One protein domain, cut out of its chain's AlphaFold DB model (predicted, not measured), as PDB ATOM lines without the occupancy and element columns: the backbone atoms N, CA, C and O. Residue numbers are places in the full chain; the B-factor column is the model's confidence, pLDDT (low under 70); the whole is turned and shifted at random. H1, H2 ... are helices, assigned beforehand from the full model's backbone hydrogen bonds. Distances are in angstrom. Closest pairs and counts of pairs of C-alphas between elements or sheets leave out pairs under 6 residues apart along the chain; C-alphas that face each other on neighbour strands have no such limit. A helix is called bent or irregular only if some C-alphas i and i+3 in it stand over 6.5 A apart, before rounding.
ATOM      1  N   ALA A 206     127.976  71.939 133.032       88.31
ATOM      2  CA  ALA A 206     127.428  72.952 133.933       88.31
ATOM      3  C   ALA A 206     128.516  73.837 134.577       88.31
ATOM      4  O   ALA A 206     128.298  75.034 134.772       88.31
ATOM      5  N   ALA A 207     129.696  73.278 134.869       89.88
ATOM      6  CA  ALA A 207     130.822  74.014 135.437       89.88
ATOM      7  C   ALA A 207     131.438  74.983 134.418       89.88
ATOM      8  O   ALA A 207     131.841  76.075 134.804       89.88
ATOM      9  N   LYS A 208     131.428  74.647 133.119       89.81
ATOM     10  CA  LYS A 208     131.890  75.548 132.049       89.81
ATOM     11  C   LYS A 208     131.140  76.884 132.060       89.81
ATOM     12  O   LYS A 208     131.762  77.941 132.043       89.81
ATOM     13  N   GLY A 209     129.806  76.839 132.127       92.25
ATOM     14  CA  GLY A 209     128.978  78.048 132.168       92.25
ATOM     15  C   GLY A 209     129.191  78.867 133.444       92.25
ATOM     16  O   GLY A 209     129.333  80.086 133.377       92.25
ATOM     17  N   ALA A 210     129.272  78.194 134.595       94.75
ATOM     18  CA  ALA A 210     129.529  78.851 135.875       94.75
ATOM     19  C   ALA A 210     130.913  79.521 135.915       94.75
ATOM     20  O   ALA A 210     131.019  80.667 136.346       94.75
ATOM     21  N   LEU A 211     131.952  78.841 135.422       94.62
ATOM     22  CA  LEU A 211     133.313  79.368 135.374       94.62
ATOM     23  C   LEU A 211     133.417  80.559 134.418       94.62
ATOM     24  O   LEU A 211     133.965  81.586 134.798       94.62
ATOM     25  N   SER A 212     132.817  80.466 133.226       95.56
ATOM     26  CA  SER A 212     132.742  81.595 132.290       95.56
ATOM     27  C   SER A 212     132.067  82.804 132.934       95.56
ATOM     28  O   SER A 212     132.611  83.901 132.894       95.56
ATOM     29  N   SER A 213     130.917  82.608 133.590       96.38
ATOM     30  CA  SER A 213     130.200  83.695 134.268       96.38
ATOM     31  C   SER A 213     131.007  84.307 135.417       96.38
ATOM     32  O   SER A 213     130.988  85.525 135.595       96.38
ATOM     33  N   LEU A 214     131.740  83.488 136.177       95.81
ATOM     34  CA  LEU A 214     132.621  83.962 137.242       95.81
ATOM     35  C   LEU A 214     133.795  84.772 136.678       95.81
ATOM     36  O   LEU A 214     134.078  85.860 137.173       95.81
ATOM     37  N   CYS A 215     134.442  84.279 135.620       95.69
ATOM     38  CA  CYS A 215     135.530  84.980 134.945       95.69
ATOM     39  C   CYS A 215     135.055  86.294 134.304       95.69
ATOM     40  O   CYS A 215     135.758  87.295 134.402       95.69
ATOM     41  N   GLU A 216     133.857  86.331 133.710       96.44
ATOM     42  CA  GLU A 216     133.237  87.564 133.200       96.44
ATOM     43  C   GLU A 216     133.013  88.583 134.318       96.44
ATOM     44  O   GLU A 216     133.369  89.754 134.173       96.44
ATOM     45  N   ALA A 217     132.451  88.143 135.449       96.69
ATOM     46  CA  ALA A 217     132.227  89.007 136.601       96.69
ATOM     47  C   ALA A 217     133.551  89.559 137.148       96.69
ATOM     48  O   ALA A 217     133.656  90.758 137.412       96.69
ATOM     49  N   HIS A 218     134.572  88.710 137.265       95.12
ATOM     50  CA  HIS A 218     135.888  89.097 137.760       95.12
ATOM     51  C   HIS A 218     136.612  90.060 136.807       95.12
ATOM     52  O   HIS A 218     137.105  91.103 137.231       95.12
ATOM     53  N   LEU A 219     136.595  89.788 135.497       95.19
ATOM     54  CA  LEU A 219     137.140  90.702 134.491       95.19
ATOM     55  C   LEU A 219     136.399  92.045 134.506       95.19
ATOM     56  O   LEU A 219     137.026  93.101 134.424       95.19
ATOM     57  N   GLY A 220     135.074  92.020 134.666       96.12
ATOM     58  CA  GLY A 220     134.258  93.220 134.828       96.12
ATOM     59  C   GLY A 220     134.657  94.047 136.052       96.12
ATOM     60  O   GLY A 220     134.747  95.269 135.953       96.12
ATOM     61  N   GLN A 221     134.958  93.397 137.180       96.75
ATOM     62  CA  GLN A 221     135.459  94.063 138.387       96.75
ATOM     63  C   GLN A 221     136.837  94.693 138.164       96.75
ATOM     64  O   GLN A 221     137.024  95.858 138.511       96.75
ATOM     65  N   ILE A 222     137.769  93.977 137.524       95.50
ATOM     66  CA  ILE A 222     139.097  94.507 137.177       95.50
ATOM     67  C   ILE A 222     138.958  95.735 136.272       95.50
ATOM     68  O   ILE A 222     139.546  96.781 136.541       95.50
ATOM     69  N   LEU A 223     138.147  95.651 135.215       95.38
ATOM     70  CA  LEU A 223     137.934  96.766 134.291       95.38
ATOM     71  C   LEU A 223     137.239  97.957 134.964       95.38
ATOM     72  O   LEU A 223     137.588  99.101 134.677       95.38
ATOM     73  N   ALA A 224     136.292  97.711 135.872       96.12
ATOM     74  CA  ALA A 224     135.654  98.760 136.663       96.12
ATOM     75  C   ALA A 224     136.653  99.445 137.609       96.12
ATOM     76  O   ALA A 224     136.666 100.675 137.692       96.12
ATOM     77  N   ALA A 225     137.529  98.675 138.262       96.06
ATOM     78  CA  ALA A 225     138.606  99.209 139.089       96.06
ATOM     79  C   ALA A 225     139.555 100.072 138.245       96.06
ATOM     80  O   ALA A 225     139.754 101.247 138.553       96.06
ATOM     81  N   LEU A 226     140.037  99.565 137.107       95.06
ATOM     82  CA  LEU A 226     140.871 100.335 136.179       95.06
ATOM     83  C   LEU A 226     140.183 101.629 135.722       95.06
ATOM     84  O   LEU A 226     140.796 102.693 135.761       95.06
ATOM     85  N   ALA A 227     138.902 101.568 135.352       93.00
ATOM     86  CA  ALA A 227     138.138 102.743 134.939       93.00
ATOM     87  C   ALA A 227     138.003 103.790 136.058       93.00
ATOM     88  O   ALA A 227     138.004 104.983 135.770       93.00
ATOM     89  N   SER A 228     137.927 103.362 137.323       95.00
ATOM     90  CA  SER A 228     137.865 104.269 138.477       95.00
ATOM     91  C   SER A 228     139.189 104.995 138.753       95.00
ATOM     92  O   SER A 228     139.183 106.120 139.251       95.00
ATOM     93  N   HIS A 229     140.317 104.389 138.373       92.56
ATOM     94  CA  HIS A 229     141.651 104.979 138.501       92.56
ATOM     95  C   HIS A 229     142.033 105.887 137.322       92.56
ATOM     96  O   HIS A 229     142.970 106.684 137.436       92.56
ATOM     97  N   VAL A 230     141.318 105.815 136.195       90.38
ATOM     98  CA  VAL A 230     141.537 106.711 135.054       90.38
ATOM     99  C   VAL A 230     140.777 108.021 135.291       90.38
ATOM    100  O   VAL A 230     139.545 108.017 135.318       90.38
ATOM    101  N   PRO A 231     141.461 109.172 135.438       86.25
ATOM    102  CA  PRO A 231     140.773 110.438 135.637       86.25
ATOM    103  C   PRO A 231     139.909 110.765 134.415       86.25
ATOM    104  O   PRO A 231     140.357 110.643 133.272       86.25
ATOM    105  N   LEU A 232     138.682 111.230 134.662       84.56
ATOM    106  CA  LEU A 232     137.774 111.746 133.637       84.56
ATOM    107  C   LEU A 232     138.399 112.990 132.986       84.56
ATOM    108  O   LEU A 232     138.224 114.114 133.453       84.56
ATOM    109  N   ALA A 233     139.178 112.786 131.929       83.44
ATOM    110  CA  ALA A 233     139.764 113.867 131.155       83.44
ATOM    111  C   ALA A 233     138.795 114.308 130.054       83.44
ATOM    112  O   ALA A 233     138.189 113.483 129.367       83.44
ATOM    113  N   GLU A 234     138.696 115.619 129.835       87.44
ATOM    114  CA  GLU A 234     138.022 116.168 128.660       87.44
ATOM    115  C   GLU A 234     138.618 115.568 127.376       87.44
ATOM    116  O   GLU A 234     139.821 115.299 127.312       87.44
ATOM    117  N   SER A 235     137.817 115.398 126.316       81.56
ATOM    118  CA  SER A 235     138.262 114.747 125.070       81.56
ATOM    119  C   SER A 235     139.536 115.365 124.473       81.56
ATOM    120  O   SER A 235     140.342 114.670 123.861       81.56
ATOM    121  N   SER A 236     139.776 116.663 124.702       84.06
ATOM    122  CA  SER A 236     140.995 117.361 124.268       84.06
ATOM    123  C   SER A 236     142.262 116.983 125.057       84.06
ATOM    124  O   SER A 236     143.370 117.276 124.601       84.06
ATOM    125  N   MET A 237     142.132 116.377 126.239       82.12
ATOM    126  CA  MET A 237     143.232 116.009 127.137       82.12
ATOM    127  C   MET A 237     143.550 114.511 127.140       82.12
ATOM    128  O   MET A 237     144.517 114.115 127.784       82.12
ATOM    129  N   GLN A 238     142.823 113.690 126.379       78.56
ATOM    130  CA  GLN A 238     143.059 112.241 126.301       78.56
ATOM    131  C   GLN A 238     144.501 111.894 125.884       78.56
ATOM    132  O   GLN A 238     145.094 110.977 126.437       78.56
ATOM    133  N   ASN A 239     145.128 112.712 125.030       77.62
ATOM    134  CA  ASN A 239     146.540 112.558 124.634       77.62
ATOM    135  C   ASN A 239     147.553 112.797 125.772       77.62
ATOM    136  O   ASN A 239     148.753 112.640 125.563       77.62
ATOM    137  N   ARG A 240     147.105 113.252 126.948       83.19
ATOM    138  CA  ARG A 240     147.951 113.498 128.128       83.19
ATOM    139  C   ARG A 240     147.841 112.395 129.175       83.19
ATOM    140  O   ARG A 240     148.593 112.431 130.145       83.19
ATOM    141  N   ILE A 241     146.923 111.445 129.003       83.50
ATOM    142  CA  ILE A 241     146.824 110.294 129.895       83.50
ATOM    143  C   ILE A 241     147.996 109.377 129.556       83.50
ATOM    144  O   ILE A 241     148.153 108.942 128.414       83.50
ATOM    145  N   ARG A 242     148.865 109.138 130.542       86.25
ATOM    146  CA  ARG A 242     149.965 108.188 130.395       86.25
ATOM    147  C   ARG A 242     149.358 106.807 130.110       86.25
ATOM    148  O   ARG A 242     148.390 106.451 130.781       86.25
ATOM    149  N   PRO A 243     149.888 106.037 129.145       86.81
ATOM    150  CA  PRO A 243     149.426 104.672 128.945       86.81
ATOM    151  C   PRO A 243     149.606 103.885 130.246       86.81
ATOM    152  O   PRO A 243     150.676 103.955 130.854       86.81
ATOM    153  N   LEU A 244     148.559 103.169 130.653       90.25
ATOM    154  CA  LEU A 244     148.621 102.237 131.774       90.25
ATOM    155  C   LEU A 244     149.513 101.063 131.371       90.25
ATOM    156  O   LEU A 244     149.270 100.407 130.355       90.25
ATOM    157  N   GLY A 245     150.575 100.836 132.137       91.69
ATOM    158  CA  GLY A 245     151.402  99.646 132.017       91.69
ATOM    159  C   GLY A 245     150.806  98.475 132.793       91.69
ATOM    160  O   GLY A 245     149.929  98.643 133.635       91.69
ATOM    161  N   TRP A 246     151.338  97.274 132.563       93.38
ATOM    162  CA  TRP A 246     150.948  96.082 133.325       93.38
ATOM    163  C   TRP A 246     151.210  96.212 134.829       93.38
ATOM    164  O   TRP A 246     150.445  95.678 135.622       93.38
ATOM    165  N   VAL A 247     152.248  96.957 135.221       94.00
ATOM    166  CA  VAL A 247     152.542  97.235 136.635       94.00
ATOM    167  C   VAL A 247     151.411  98.042 137.272       94.00
ATOM    168  O   VAL A 247     150.906  97.645 138.312       94.00
ATOM    169  N   ASP A 248     150.935  99.096 136.598       94.88
ATOM    170  CA  ASP A 248     149.822  99.911 137.096       94.88
ATOM    171  C   ASP A 248     148.543  99.069 137.251       94.88
ATOM    172  O   ASP A 248     147.785  99.250 138.198       94.88
ATOM    173  N   VAL A 249     148.307  98.119 136.336       95.00
ATOM    174  CA  VAL A 249     147.162  97.199 136.415       95.00
ATOM    175  C   VAL A 249     147.255  96.303 137.651       95.00
ATOM    176  O   VAL A 249     146.271  96.185 138.378       95.00
ATOM    177  N   LEU A 250     148.417  95.698 137.914       94.69
ATOM    178  CA  LEU A 250     148.625  94.839 139.087       94.69
ATOM    179  C   LEU A 250     148.526  95.624 140.402       94.69
ATOM    180  O   LEU A 250     147.903  95.152 141.355       94.69
ATOM    181  N   ASP A 251     149.064  96.843 140.445       95.19
ATOM    182  CA  ASP A 251     148.961  97.730 141.607       95.19
ATOM    183  C   ASP A 251     147.497  98.112 141.889       95.19
ATOM    184  O   ASP A 251     147.039  98.066 143.028       95.19
ATOM    185  N   ILE A 252     146.715  98.436 140.855       95.50
ATOM    186  CA  ILE A 252     145.289  98.764 141.012       95.50
ATOM    187  C   ILE A 252     144.494  97.552 141.506       95.50
ATOM    188  O   ILE A 252     143.659  97.675 142.405       95.50
ATOM    189  N   VAL A 253     144.739  96.378 140.923       95.31
ATOM    190  CA  VAL A 253     144.031  95.140 141.271       95.31
ATOM    191  C   VAL A 253     144.355  94.696 142.703       95.31
ATOM    192  O   VAL A 253     143.437  94.314 143.432       95.31
ATOM    193  N   SER A 254     145.617  94.809 143.130       94.19
ATOM    194  CA  SER A 254     146.041  94.492 144.503       94.19
ATOM    195  C   SER A 254     145.453  95.464 145.531       94.19
ATOM    196  O   SER A 254     144.853  95.028 146.508       94.19
ATOM    197  N   VAL A 255     145.505  96.778 145.280       95.44
ATOM    198  CA  VAL A 255     144.894  97.789 146.169       95.44
ATOM    199  C   VAL A 255     143.374  97.628 146.266       95.44
ATOM    200  O   VAL A 255     142.782  97.929 147.303       95.44
TER     201      VAL A 255
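What this domain is: This is residues 206 to 255 of the 262 residues of an uncharacterized protein of Heterobasidion irregulare (strain TC 32-1) (UniProt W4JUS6). One long straight helix, H1, makes the length of the model; past its last residue the chain runs out to a small irregular helix, H2, and folds back so that the short helix H3 crosses the last third of H1, about perpendicular to it. Residues 206 to 220 of H1 stick out at one end as a free arm, and residues 234 to 240, with H2, stick out at the other end as a small free loop. The printed part has 50 residues with three named helices in the order H1, H2, H3, and no named strand; the class is all helix. The whole is only just loose, close to extended, with a radius of gyration of the C-alphas of 14.5 A, and the C-alphas span 47 by 22 by 14 A.

How they stand to each other: H1, residues 206 to 229, stands free over residues 206 to 220. A tight link of 5 residues joins it to H2, residues 235 to 240, and these two helices are apart. H2 is irregular, with C-alphas 236 and 239 lying 7.3 A apart. Another tight link of 5 residues joins H2 to H3, residues 246 to 255, and these two helices are also apart. H1 and H3 touch, H1 with residues 222 to 229 alone, and 7 pairs of C-alphas are within 8 A. Their closest C-alphas, those of Ile 222 and Val 253, are 6.4 A apart. Their lines stand at 82 degrees, about perpendicular, and their centres are 15.9 A apart. In H1 and H3 every pair of O i and N i+4 is within hydrogen-bond range. In H2 0 of 2 such pairs are within range, and 1 of 3 pairs of O i and N i+3 is.

Where its parts are: H1 begins at Ala 206, C-alpha (127.428, 72.952, 133.933), and ends at His 229, C-alpha (141.651, 104.979, 138.501), 35.3 A from first to last C-alpha. H2 runs from Ser 235 to Arg 240. H3 runs from Trp 246 to Val 255, 14.3 A from first to last C-alpha, and ends at C-alpha (144.894, 97.789, 146.169).

The domain as a whole: The two C-alphas farthest apart, those of Ala 206 and Ser 236, are 47.4 A apart, while those of Ala 206 and Val 255, the first and last printed, are 32.7 A apart. The printed part has no cut, and both links are tight. The mean pLDDT of the printed part is 91.5, that of H2 is 81, and no printed residue is under 70.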